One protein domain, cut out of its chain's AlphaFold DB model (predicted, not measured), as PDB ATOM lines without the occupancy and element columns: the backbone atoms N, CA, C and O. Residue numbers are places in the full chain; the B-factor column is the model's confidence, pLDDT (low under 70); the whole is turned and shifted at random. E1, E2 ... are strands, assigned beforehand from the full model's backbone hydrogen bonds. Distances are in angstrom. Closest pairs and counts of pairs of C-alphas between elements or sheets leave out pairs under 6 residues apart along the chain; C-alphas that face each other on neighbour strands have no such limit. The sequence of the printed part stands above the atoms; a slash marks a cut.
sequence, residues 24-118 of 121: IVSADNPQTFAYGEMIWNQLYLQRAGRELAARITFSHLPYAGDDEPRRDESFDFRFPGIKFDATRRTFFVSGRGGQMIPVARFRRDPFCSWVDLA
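Overview. This is residues 24 to 118 of the 121 residues of an uncharacterized protein of Verrucomicrobia bacterium (UniProt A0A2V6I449). Two twisted sheets cross each other and are only partly face to face, a loose sandwich: the four-stranded sheet E6 E7 E8 E9 packs across one end of the longer three-stranded sheet E3 E4 E5. The loop of residues 60 to 71 lies at the other end of E4 and E5, and the small hairpin E1 and E2 lies off to the side of the three-stranded sheet, near it at Ser 26 and Phe 77. The printed part has 95 residues with no named helix and nine strands, E1 to E9 in order along the chain; the sheets run E6 - E7 - E8 - E9, E3 - E4 - E5 and E1 - E2, each antiparallel, and the class is all strand. The whole is loose, with a radius of gyration of the C-alphas of 16.5 A and spans of 55 by 37 by 22 A.

Along the chain. Begin at C-alpha 82, at (226.824, 358.418, 146.025), where E6 starts and runs to residue 85. E7 is residues 90 to 94, E8 residues 100 to 108, 22.3 A long, and E9 residues 113 to 117, ending at (227.830, 360.126, 158.654). Go back to E3, residues 37 to 46, 24.5 A; E4, residues 51 to 59, 25.7 A; and E5, residues 72 to 78, 19.9 A. E1, residues 24 to 26, begins at (229.727, 342.266, 154.233), and E2 is residues 29 to 33.

Arrangement. In the strongly twisted sheet E6 E7 E8 E9, a meander in which each strand is the antiparallel neighbour of the one before, look for N 83 and O 92 at 2.8 A, N 91 and O 104 at 2.8 A, and N 105 and O 116 at 2.7 A, within hydrogen-bond range. E8 bends by 62 degrees at residue 103. In the second meander, E3 E4 E5, find N 42 and O 55 at 2.9 A and N 56 and O 75 at 2.9 A; E3 bends by 55 degrees at residue 43. The two sheets form a sandwich, two sheets face to face, with strands at 77 degrees; the closest C-alphas of E3 and E9, Leu 43 and Val 115, are 5.6 A apart, and those of E4 and E6, Glu 51 and Lys 83, 6.3 A. In the hairpin E1 and E2, C-alphas 26 and 29 face each other at 5.4 A, with no backbone N and O within hydrogen-bond range across the pair. E2 is apart from E5.

Size, cuts and confidence. The C-alphas farthest apart, Asp 66 and Gly 97, are 58.2 A from each other. The printed part has no cut; the link E4 to E5 is long, and the others are tight. Mean pLDDT of the printed part is 80.7, with residues 24 to 36 and 62 to 63 under 70.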
ATOM      1  N   ILE A  24     229.663 341.094 155.108       48.94
ATOM      2  CA  ILE A  24     229.727 342.266 154.233       48.94
ATOM      3  C   ILE A  24     228.853 342.000 153.010       48.94
ATOM      4  O   ILE A  24     229.116 341.082 152.231       48.94
ATOM      5  N   VAL A  25     227.813 342.815 152.837       49.59
ATOM      6  CA  VAL A  25     226.940 342.777 151.659       49.59
ATOM      7  C   VAL A  25     227.422 343.850 150.685       49.59
ATOM      8  O   VAL A  25     227.152 345.034 150.869       49.59
ATOM      9  N   SER A  26     228.176 343.441 149.663       44.12
ATOM     10  CA  SER A  26     228.513 344.294 148.519       44.12
ATOM     11  C   SER A  26     227.438 344.145 147.443       44.12
ATOM     12  O   SER A  26     226.952 343.042 147.214       44.12
ATOM     13  N   ALA A  27     227.088 345.229 146.750       53.50
ATOM     14  CA  ALA A  27     226.180 345.153 145.603       53.50
ATOM     15  C   ALA A  27     226.789 344.369 144.422       53.50
ATOM     16  O   ALA A  27     226.052 343.810 143.614       53.50
ATOM     17  N   ASP A  28     228.123 344.303 144.352       52.50
ATOM     18  CA  ASP A  28     228.855 343.765 143.202       52.50
ATOM     19  C   ASP A  28     229.367 342.328 143.413       52.50
ATOM     20  O   ASP A  28     229.901 341.734 142.480       52.50
ATOM     21  N   ASN A  29     229.241 341.753 144.620       42.88
ATOM     22  CA  ASN A  29     229.708 340.391 144.909       42.88
ATOM     23  C   ASN A  29     228.743 339.622 145.831       42.88
ATOM     24  O   ASN A  29     228.238 340.201 146.795       42.88
ATOM     25  N   PRO A  30     228.519 338.312 145.588       38.59
ATOM     26  CA  PRO A  30     227.769 337.450 146.497       38.59
ATOM     27  C   PRO A  30     228.441 337.410 147.878       38.59
ATOM     28  O   PRO A  30     229.664 337.458 147.988       38.59
ATOM     29  N   GLN A  31     227.610 337.353 148.920       39.84
ATOM     30  CA  GLN A  31     227.964 337.345 150.342       39.84
ATOM     31  C   GLN A  31     229.261 336.563 150.625       39.84
ATOM     32  O   GLN A  31     229.320 335.357 150.390       39.84
ATOM     33  N   THR A  32     230.291 337.243 151.138       42.34
ATOM     34  CA  THR A  32     231.567 336.615 151.518       42.34
ATOM     35  C   THR A  32     231.765 336.694 153.030       42.34
ATOM     36  O   THR A  32     231.443 337.708 153.655       42.34
ATOM     37  N   PHE A  33     232.255 335.607 153.625       50.94
ATOM     38  CA  PHE A  33     232.630 335.532 155.035       50.94
ATOM     39  C   PHE A  33     234.156 335.606 155.115       50.94
ATOM     40  O   PHE A  33     234.840 334.778 154.516       50.94
ATOM     41  N   ALA A  34     234.697 336.582 155.845       53.78
ATOM     42  CA  ALA A  34     236.119 336.593 156.167       53.78
ATOM     43  C   ALA A  34     236.348 335.688 157.387       53.78
ATOM     44  O   ALA A  34     235.786 335.933 158.453       53.78
ATOM     45  N   TYR A  35     237.174 334.650 157.245       56.56
ATOM     46  CA  TYR A  35     237.691 333.861 158.373       56.56
ATOM     47  C   TYR A  35     238.786 334.651 159.114       56.56
ATOM     48  O   TYR A  35     239.928 334.210 159.214       56.56
ATOM     49  N   GLY A  36     238.458 335.861 159.569       64.94
ATOM     50  CA  GLY A  36     239.407 336.784 160.180       64.94
ATOM     51  C   GLY A  36     238.731 337.892 160.982       64.94
ATOM     52  O   GLY A  36     237.576 338.246 160.747       64.94
ATOM     53  N   GLU A  37     239.464 338.443 161.943       77.81
ATOM     54  CA  GLU A  37     239.022 339.548 162.789       77.81
ATOM     55  C   GLU A  37     239.091 340.878 162.024       77.81
ATOM     56  O   GLU A  37     240.114 341.203 161.418       77.81
ATOM     57  N   MET A  38     238.021 341.681 162.061       85.75
ATOM     58  CA  MET A  38     238.073 343.062 161.574       85.75
ATOM     59  C   MET A  38     238.861 343.921 162.567       85.75
ATOM     60  O   MET A  38     238.343 344.305 163.613       85.75
ATOM     61  N   ILE A  39     240.087 344.282 162.205       87.88
ATOM     62  CA  ILE A  39     241.000 345.042 163.070       87.88
ATOM     63  C   ILE A  39     240.956 346.555 162.824       87.88
ATOM     64  O   ILE A  39     241.404 347.335 163.663       87.88
ATOM     65  N   TRP A  40     240.449 346.990 161.666       89.25
ATOM     66  CA  TRP A  40     240.354 348.405 161.310       89.25
ATOM     67  C   TRP A  40     239.245 348.652 160.291       89.25
ATOM     68  O   TRP A  40     238.998 347.831 159.406       89.25
ATOM     69  N   ASN A  41     238.600 349.812 160.379       90.06
ATOM     70  CA  ASN A  41     237.697 350.310 159.350       90.06
ATOM     71  C   ASN A  41     237.784 351.840 159.248       90.06
ATOM     72  O   ASN A  41     238.085 352.522 160.223       90.06
ATOM     73  N   GLN A  42     237.539 352.380 158.052       90.94
ATOM     74  CA  GLN A  42     237.430 353.822 157.830       90.94
ATOM     75  C   GLN A  42     236.555 354.146 156.620       90.94
ATOM     76  O   GLN A  42     236.592 353.448 155.606       90.94
ATOM     77  N   LEU A  43     235.841 355.268 156.691       92.25
ATOM     78  CA  LEU A  43     235.224 355.913 155.535       92.25
ATOM     79  C   LEU A  43     236.155 357.002 154.997       92.25
ATOM     80  O   LEU A  43     236.709 357.794 155.761       92.25
ATOM     81  N   TYR A  44     236.316 357.069 153.678       91.62
ATOM     82  CA  TYR A  44     237.192 358.044 153.038       91.62
ATOM     83  C   TYR A  44     236.652 358.521 151.685       91.62
ATOM     84  O   TYR A  44     235.832 357.872 151.037       91.62
ATOM     85  N   LEU A  45     237.139 359.687 151.251       90.81
ATOM     86  CA  LEU A  45     236.928 360.199 149.900       90.81
ATOM     87  C   LEU A  45     237.980 359.601 148.961       90.81
ATOM     88  O   LEU A  45     239.163 359.953 149.042       90.81
ATOM     89  N   GLN A  46     237.567 358.745 148.029       88.88
ATOM     90  CA  GLN A  46     238.464 358.233 147.001       88.88
ATOM     91  C   GLN A  46     238.760 359.334 145.975       88.88
ATOM     92  O   GLN A  46     237.887 359.762 145.223       88.88
ATOM     93  N   ARG A  47     240.016 359.794 145.915       80.44
ATOM     94  CA  ARG A  47     240.403 360.965 145.103       80.44
ATOM     95  C   ARG A  47     240.167 360.797 143.602       80.44
ATOM     96  O   ARG A  47     239.769 361.763 142.960       80.44
ATOM     97  N   ALA A  48     240.412 359.603 143.062       80.06
ATOM     98  CA  ALA A  48     240.288 359.341 141.628       80.06
ATOM     99  C   ALA A  48     238.829 359.418 141.146       80.06
ATOM    100  O   ALA A  48     238.555 360.077 140.149       80.06
ATOM    101  N   GLY A  49     237.898 358.797 141.879       73.06
ATOM    102  CA  GLY A  49     236.474 358.768 141.522       73.06
ATOM    103  C   GLY A  49     235.641 359.904 142.119       73.06
ATOM    104  O   GLY A  49     234.522 360.141 141.676       73.06
ATOM    105  N   ARG A  50     236.168 360.623 143.122       84.00
ATOM    106  CA  ARG A  50     235.380 361.490 144.024       84.00
ATOM    107  C   ARG A  50     234.188 360.748 144.635       84.00
ATOM    108  O   ARG A  50     233.096 361.297 144.773       84.00
ATOM    109  N   GLU A  51     234.420 359.495 144.995       88.50
ATOM    110  CA  GLU A  51     233.413 358.592 145.540       88.50
ATOM    111  C   GLU A  51     233.622 358.419 147.041       88.50
ATOM    112  O   GLU A  51     234.742 358.536 147.550       88.50
ATOM    113  N   LEU A  52     232.526 358.151 147.749       91.81
ATOM    114  CA  LEU A  52     232.611 357.621 149.101       91.81
ATOM    115  C   LEU A  52     233.076 356.168 149.000       91.81
ATOM    116  O   LEU A  52     232.548 355.403 148.191       91.81
ATOM    117  N   ALA A  53     234.044 355.798 149.829       91.38
ATOM    118  CA  ALA A  53     234.503 354.428 149.953       91.38
ATOM    119  C   ALA A  53     234.720 354.063 151.423       91.38
ATOM    120  O   ALA A  53     235.049 354.919 152.249       91.38
ATOM    121  N   ALA A  54     234.536 352.785 151.737       91.44
ATOM    122  CA  ALA A  54     234.904 352.194 153.012       91.44
ATOM    123  C   ALA A  54     236.130 351.311 152.805       91.44
ATOM    124  O   ALA A  54     236.150 350.505 151.882       91.44
ATOM    125  N   ARG A  55     237.131 351.433 153.672       90.31
ATOM    126  CA  ARG A  55     238.213 350.456 153.775       90.31
ATOM    127  C   ARG A  55     238.008 349.642 155.031       90.31
ATOM    128  O   ARG A  55     237.863 350.227 156.102       90.31
ATOM    129  N   ILE A  56     238.045 348.325 154.900       88.38
ATOM    130  CA  ILE A  56     238.004 347.399 156.028       88.38
ATOM    131  C   ILE A  56     239.263 346.543 155.978       88.38
ATOM    132  O   ILE A  56     239.592 346.004 154.922       88.38
ATOM    133  N   THR A  57     239.967 346.441 157.101       88.31
ATOM    134  CA  THR A  57     241.141 345.582 157.243       88.31
ATOM    135  C   THR A  57     240.791 344.400 158.130       88.31
ATOM    136  O   THR A  57     240.378 344.573 159.279       88.31
ATOM    137  N   PHE A  58     240.981 343.206 157.584       85.12
ATOM    138  CA  PHE A  58     240.871 341.946 158.294       85.12
ATOM    139  C   PHE A  58     242.254 341.428 158.638       85.12
ATOM    140  O   PHE A  58     243.201 341.636 157.888       85.12
ATOM    141  N   SER A  59     242.354 340.735 159.759       80.94
ATOM    142  CA  SER A  59     243.528 339.962 160.125       80.94
ATOM    143  C   SER A  59     243.150 338.500 160.228       80.94
ATOM    144  O   SER A  59     242.047 338.187 160.669       80.94
ATOM    145  N   HIS A  60     244.070 337.592 159.923       78.69
ATOM    146  CA  HIS A  60     243.840 336.167 160.170       78.69
ATOM    147  C   HIS A  60     243.871 335.787 161.667       78.69
ATOM    148  O   HIS A  60     244.030 334.620 162.013       78.69
ATOM    149  N   LEU A  61     243.797 336.759 162.582       74.75
ATOM    150  CA  LEU A  61     243.669 336.495 164.010       74.75
ATOM    151  C   LEU A  61     242.366 335.727 164.302       74.75
ATOM    152  O   LEU A  61     241.358 335.952 163.626       74.75
ATOM    153  N   PRO A  62     242.376 334.816 165.294       68.31
ATOM    154  CA  PRO A  62     243.471 334.519 166.227       68.31
ATOM    155  C   PRO A  62     244.466 333.454 165.727       68.31
ATOM    156  O   PRO A  62     245.267 332.964 166.513       68.31
ATOM    157  N   TYR A  63     244.429 333.069 164.450       67.69
ATOM    158  CA  TYR A  63     245.218 331.949 163.916       67.69
ATOM    159  C   TYR A  63     246.698 332.277 163.666       67.69
ATOM    160  O   TYR A  63     247.445 331.403 163.230       67.69
ATOM    161  N   ALA A  64     247.122 333.512 163.951       73.06
ATOM    162  CA  ALA A  64     248.528 333.892 163.907       73.06
ATOM    163  C   ALA A  64     249.317 333.186 165.023       73.06
ATOM    164  O   ALA A  64     248.882 333.165 166.176       73.06
ATOM    165  N   GLY A  65     250.504 332.680 164.703       73.00
ATOM    166  CA  GLY A  65     251.421 332.032 165.642       73.00
ATOM    167  C   GLY A  65     252.855 332.025 165.113       73.00
ATOM    168  O   GLY A  65     253.144 332.651 164.096       73.00
ATOM    169  N   ASP A  66     253.755 331.309 165.786       80.81
ATOM    170  CA  ASP A  66     255.186 331.297 165.438       80.81
ATOM    171  C   ASP A  66     255.454 330.789 164.007       80.81
ATOM    172  O   ASP A  66     256.308 331.332 163.307       80.81
ATOM    173  N   ASP A  67     254.674 329.804 163.549       81.12
ATOM    174  CA  ASP A  67     254.788 329.216 162.206       81.12
ATOM    175  C   ASP A  67     253.895 329.904 161.154       81.12
ATOM    176  O   ASP A  67     254.028 329.656 159.955       81.12
ATOM    177  N   GLU A  68     252.981 330.777 161.585       73.62
ATOM    178  CA  GLU A  68     251.984 331.437 160.738       73.62
ATOM    179  C   GLU A  68     251.911 332.928 161.119       73.62
ATOM    180  O   GLU A  68     251.099 333.326 161.959       73.62
ATOM    181  N   PRO A  69     252.792 333.776 160.559       81.69
ATOM    182  CA  PRO A  69     252.893 335.174 160.958       81.69
ATOM    183  C   PRO A  69     251.660 335.969 160.529       81.69
ATOM    184  O   PRO A  69     251.152 335.784 159.423       81.69
ATOM    185  N   ARG A  70     251.255 336.927 161.374       84.19
ATOM    186  CA  ARG A  70     250.091 337.801 161.155       84.19
ATOM    187  C   ARG A  70     250.013 338.335 159.723       84.19
ATOM    188  O   ARG A  70     250.902 339.063 159.280       84.19
ATOM    189  N   ARG A  71     248.899 338.045 159.043       81.38
ATOM    190  CA  ARG A  71     248.538 338.657 157.757       81.38
ATOM    191  C   ARG A  71     247.322 339.553 157.907       81.38
ATOM    192  O   ARG A  71     246.284 339.111 158.398       81.38
ATOM    193  N   ASP A  72     247.477 340.784 157.431       88.19
ATOM    194  CA  ASP A  72     246.426 341.790 157.391       88.19
ATOM    195  C   ASP A  72     246.070 342.098 155.934       88.19
ATOM    196  O   ASP A  72     246.933 342.444 155.125       88.19
ATOM    197  N   GLU A  73     244.788 342.005 155.605       84.50
ATOM    198  CA  GLU A  73     244.255 342.222 154.266       84.50
ATOM    199  C   GLU A  73     243.238 343.355 154.299       84.50
ATOM    200  O   GLU A  73     242.316 343.366 155.112       84.50
ATOM    201  N   SER A  74     243.417 344.344 153.425       88.75
ATOM    202  CA  SER A  74     242.519 345.495 153.329       88.75
ATOM    203  C   SER A  74     241.685 345.432 152.061       88.75
ATOM    204  O   SER A  74     242.224 345.251 150.972       88.75
ATOM    205  N   PHE A  75     240.388 345.678 152.204       85.38
ATOM    206  CA  PHE A  75     239.429 345.698 151.107       85.38
ATOM    207  C   PHE A  75     238.740 347.053 151.039       85.38
ATOM    208  O   PHE A  75     238.324 347.599 152.063       85.38
ATOM    209  N   ASP A  76     238.615 347.575 149.819       88.62
ATOM    210  CA  ASP A  76     237.926 348.828 149.538       88.62
ATOM    211  C   ASP A  76     236.540 348.541 148.951       88.62
ATOM    212  O   ASP A  76     236.407 347.906 147.903       88.62
ATOM    213  N   PHE A  77     235.506 349.057 149.606       86.19
ATOM    214  CA  PHE A  77     234.114 348.989 149.184       86.19
ATOM    215  C   PHE A  77     233.682 350.354 148.678       86.19
ATOM    216  O   PHE A  77     233.796 351.361 149.380       86.19
ATOM    217  N   ARG A  78     233.183 350.394 147.446       88.38
ATOM    218  CA  ARG A  78     232.625 351.611 146.857       88.38
ATOM    219  C   ARG A  78     231.145 351.691 147.183       88.38
ATOM    220  O   ARG A  78     230.493 350.665 147.352       88.38
ATOM    221  N   PHE A  79     230.621 352.910 147.221       87.12
ATOM    222  CA  PHE A  79     229.189 353.150 147.351       87.12
ATOM    223  C   PHE A  79     228.636 353.721 146.038       87.12
ATOM    224  O   PHE A  79     228.674 354.941 145.829       87.12
ATOM    225  N   PRO A  80     228.135 352.862 145.128       83.62
ATOM    226  CA  PRO A  80     227.583 353.306 143.858       83.62
ATOM    227  C   PRO A  80     226.441 354.302 144.059       83.62
ATOM    228  O   PRO A  80     225.642 354.195 144.986       83.62
ATOM    229  N   GLY A  81     226.353 355.291 143.173       86.19
ATOM    230  CA  GLY A  81     225.284 356.293 143.209       86.19
ATOM    231  C   GLY A  81     225.474 357.411 144.237       86.19
ATOM    232  O   GLY A  81     224.780 358.423 144.135       86.19
ATOM    233  N   ILE A  82     226.444 357.305 145.151       90.19
ATOM    234  CA  ILE A  82     226.824 358.418 146.025       90.19
ATOM    235  C   ILE A  82     227.705 359.401 145.251       90.19
ATOM    236  O   ILE A  82     228.696 359.030 144.621       90.19
ATOM    237  N   LYS A  83     227.351 360.685 145.300       90.25
ATOM    238  CA  LYS A  83     228.066 361.779 144.637       90.25
ATOM    239  C   LYS A  83     228.635 362.746 145.660       90.25
ATOM    240  O   LYS A  83     227.947 363.137 146.599       90.25
ATOM    241  N   PHE A  84     229.885 363.157 145.464       92.12
ATOM    242  CA  PHE A  84     230.537 364.150 146.309       92.12
ATOM    243  C   PHE A  84     230.372 365.569 145.751       92.12
ATOM    244  O   PHE A  84     230.813 365.868 144.640       92.12
ATOM    245  N   ASP A  85     229.793 366.460 146.551       91.19
ATOM    246  CA  ASP A  85     229.773 367.903 146.316       91.19
ATOM    247  C   ASP A  85     230.968 368.546 147.033       91.19
ATOM    248  O   ASP A  85     231.009 368.620 148.264       91.19
ATOM    249  N   ALA A  86     231.939 369.041 146.265       89.06
ATOM    250  CA  ALA A  86     233.144 369.669 146.803       89.06
ATOM    251  C   ALA A  86     232.887 371.035 147.463       89.06
ATOM    252  O   ALA A  86     233.628 371.413 148.374       89.06
ATOM    253  N   THR A  87     231.845 371.756 147.039       90.75
ATOM    254  CA  THR A  87     231.468 373.063 147.595       90.75
ATOM    255  C   THR A  87     230.931 372.887 149.008       90.75
ATOM    256  O   THR A  87     231.322 373.605 149.927       90.75
ATOM    257  N   ARG A  88     230.071 371.881 149.200       90.12
ATOM    258  CA  ARG A  88     229.483 371.554 150.509       90.12
ATOM    259  C   ARG A  88     230.343 370.592 151.330       90.12
ATOM    260  O   ARG A  88     230.145 370.479 152.536       90.12
ATOM    261  N   ARG A  89     231.317 369.939 150.687       92.31
ATOM    262  CA  ARG A  89     232.091 368.802 151.212       92.31
ATOM    263  C   ARG A  89     231.177 367.700 151.739       92.31
ATOM    264  O   ARG A  89     231.434 367.116 152.788       92.31
ATOM    265  N   THR A  90     230.108 367.425 151.004       93.50
ATOM    266  CA  THR A  90     229.047 366.508 151.421       93.50
ATOM    267  C   THR A  90     228.824 365.471 150.337       93.50
ATOM    268  O   THR A  90     228.850 365.772 149.146       93.50
ATOM    269  N   PHE A  91     228.623 364.238 150.769       93.44
ATOM    270  CA  PHE A  91     228.206 363.125 149.943       93.44
ATOM    271  C   PHE A  91     226.684 363.067 149.912       93.44
ATOM    272  O   PHE A  91     226.033 363.222 150.948       93.44
ATOM    273  N   PHE A  92     226.130 362.815 148.735       92.44
ATOM    274  CA  PHE A  92     224.695 362.754 148.511       92.44
ATOM    275  C   PHE A  92     224.309 361.506 147.734       92.44
ATOM    276  O   PHE A  92     225.038 361.087 146.838       92.44
ATOM    277  N   VAL A  93     223.124 360.983 148.022       91.38
ATOM    278  CA  VAL A  93     222.431 360.021 147.165       91.38
ATOM    279  C   VAL A  93     221.218 360.691 146.524       91.38
ATOM    280  O   VAL A  93     220.564 361.541 147.138       91.38
ATOM    281  N   SER A  94     220.916 360.319 145.282       87.81
ATOM    282  CA  SER A  94     219.690 360.741 144.606       87.81
ATOM    283  C   SER A  94     218.504 359.930 145.126       87.81
ATOM    284  O   SER A  94     218.404 358.729 144.884       87.81
ATOM    285  N   GLY A  95     217.603 360.591 145.843       82.56
ATOM    286  CA  GLY A  95     216.318 360.056 146.271       82.56
ATOM    287  C   GLY A  95     215.249 360.123 145.176       82.56
ATOM    288  O   GLY A  95     215.469 360.587 144.051       82.56
ATOM    289  N   ARG A  96     214.039 359.673 145.521       82.50
ATOM    290  CA  ARG A  96     212.885 359.704 144.613       82.50
ATOM    291  C   ARG A  96     212.552 361.152 144.228       82.50
ATOM    292  O   ARG A  96     212.514 362.029 145.082       82.50
ATOM    293  N   GLY A  97     212.309 361.401 142.941       84.25
ATOM    294  CA  GLY A  97     211.965 362.739 142.442       84.25
ATOM    295  C   GLY A  97     213.143 363.716 142.338       84.25
ATOM    296  O   GLY A  97     212.917 364.917 142.254       84.25
ATOM    297  N   GLY A  98     214.390 363.227 142.351       81.88
ATOM    298  CA  GLY A  98     215.583 364.073 142.200       81.88
ATOM    299  C   GLY A  98     216.007 364.798 143.480       81.88
ATOM    300  O   GLY A  98     216.881 365.661 143.435       81.88
ATOM    301  N   GLN A  99     215.412 364.451 144.626       86.94
ATOM    302  CA  GLN A  99     215.848 364.959 145.922       86.94
ATOM    303  C   GLN A  99     217.282 364.503 146.213       86.94
ATOM    304  O   GLN A  99     217.594 363.323 146.105       86.94
ATOM    305  N   MET A 100     218.145 365.423 146.631       89.06
ATOM    306  CA  MET A 100     219.502 365.097 147.071       89.06
ATOM    307  C   MET A 100     219.502 364.865 148.582       89.06
ATOM    308  O   MET A 100     219.269 365.801 149.348       89.06
ATOM    309  N   ILE A 101     219.762 363.630 149.010       90.50
ATOM    310  CA  ILE A 101     219.775 363.245 150.426       90.50
ATOM    311  C   ILE A 101     221.232 363.208 150.902       90.50
ATOM    312  O   ILE A 101     222.024 362.458 150.326       90.50
ATOM    313  N   PRO A 102     221.629 364.023 151.896       91.75
ATOM    314  CA  PRO A 102     222.984 363.990 152.433       91.75
ATOM    315  C   PRO A 102     223.199 362.696 153.219       91.75
ATOM    316  O   PRO A 102     222.392 362.355 154.074       91.75
ATOM    317  N   VAL A 103     224.302 362.003 152.949       92.88
ATOM    318  CA  VAL A 103     224.633 360.718 153.599       92.88
ATOM    319  C   VAL A 103     225.879 360.807 154.463       92.88
ATOM    320  O   VAL A 103     225.992 360.126 155.474       92.88
ATOM    321  N   ALA A 104     226.816 361.674 154.094       93.56
ATOM    322  CA  ALA A 104     228.058 361.840 154.825       93.56
ATOM    323  C   ALA A 104     228.691 363.202 154.536       93.56
ATOM    324  O   ALA A 104     228.438 363.813 153.498       93.56
ATOM    325  N   ARG A 105     229.562 363.675 155.422       93.38
ATOM    326  CA  ARG A 105     230.318 364.916 155.277       93.38
ATOM    327  C   ARG A 105     231.808 364.629 155.359       93.38
ATOM    328  O   ARG A 105     232.287 364.025 156.309       93.38
ATOM    329  N   PHE A 106     232.551 365.114 154.374       92.25
ATOM    330  CA  PHE A 106     234.002 365.058 154.378       92.25
ATOM    331  C   PHE A 106     234.568 366.209 155.210       92.25
ATOM    332  O   PHE A 106     234.368 367.390 154.898       92.25
ATOM    333  N   ARG A 107     235.322 365.866 156.252       89.31
ATOM    334  CA  ARG A 107     236.087 366.818 157.049       89.31
ATOM    335  C   ARG A 107     237.561 366.677 156.729       89.31
ATOM    336  O   ARG A 107     238.114 365.583 156.669       89.31
ATOM    337  N   ARG A 108     238.185 367.824 156.488       82.62
ATOM    338  CA  ARG A 108     239.609 367.925 156.209       82.62
ATOM    339  C   ARG A 108     240.216 368.848 157.242       82.62
ATOM    340  O   ARG A 108     239.976 370.053 157.177       82.62
ATOM    341  N   ASP A 109     241.010 368.260 158.114       77.56
ATOM    342  CA  ASP A 109     241.905 368.965 159.008       77.56
ATOM    343  C   ASP A 109     243.322 368.974 158.408       77.56
ATOM    344  O   ASP A 109     243.601 368.253 157.441       77.56
ATOM    345  N   PRO A 110     244.236 369.812 158.926       71.50
ATOM    346  CA  PRO A 110     245.592 369.925 158.389       71.50
ATOM    347  C   PRO A 110     246.385 368.611 158.427       71.50
ATOM    348  O   PRO A 110     247.246 368.398 157.578       71.50
ATOM    349  N   PHE A 111     246.072 367.728 159.380       72.75
ATOM    350  CA  PHE A 111     246.809 366.483 159.626       72.75
ATOM    351  C   PHE A 111     246.000 365.219 159.326       72.75
ATOM    352  O   PHE A 111     246.579 364.193 158.982       72.75
ATOM    353  N   CYS A 112     244.669 365.297 159.407       75.44
ATOM    354  CA  CYS A 112     243.780 364.153 159.240       75.44
ATOM    355  C   CYS A 112     242.575 364.528 158.379       75.44
ATOM    356  O   CYS A 112     242.119 365.670 158.355       75.44
ATOM    357  N   SER A 113     242.020 363.546 157.683       82.62
ATOM    358  CA  SER A 113     240.710 363.672 157.056       82.62
ATOM    359  C   SER A 113     239.847 362.509 157.482       82.62
ATOM    360  O   SER A 113     240.332 361.381 157.512       82.62
ATOM    361  N   TRP A 114     238.582 362.777 157.749       88.31
ATOM    362  CA  TRP A 114     237.614 361.747 158.084       88.31
ATOM    363  C   TRP A 114     236.261 362.082 157.475       88.31
ATOM    364  O   TRP A 114     236.035 363.170 156.929       88.31
ATOM    365  N   VAL A 115     235.370 361.105 157.527       90.81
ATOM    366  CA  VAL A 115     234.021 361.210 156.998       90.81
ATOM    367  C   VAL A 115     233.047 360.986 158.144       90.81
ATOM    368  O   VAL A 115     233.051 359.920 158.751       90.81
ATOM    369  N   ASP A 116     232.220 361.992 158.417       90.50
ATOM    370  CA  ASP A 116     231.141 361.905 159.400       90.50
ATOM    371  C   ASP A 116     229.852 361.502 158.682       90.50
ATOM    372  O   ASP A 116     229.492 362.113 157.672       90.50
ATOM    373  N   LEU A 117     229.140 360.498 159.188       89.69
ATOM    374  CA  LEU A 117     227.830 360.126 158.654       89.69
ATOM    375  C   LEU A 117     226.792 361.215 158.955       89.69
ATOM    376  O   LEU A 117     226.838 361.885 159.989       89.69
ATOM    377  N   ALA A 118     225.853 361.409 158.030       87.81
ATOM    378  CA  ALA A 118     224.697 362.257 158.281       87.81
ATOM    379  C   ALA A 118     223.766 361.582 159.308       87.81
ATOM    380  O   ALA A 118     223.725 360.354 159.386       87.81
TER     381      ALA A 118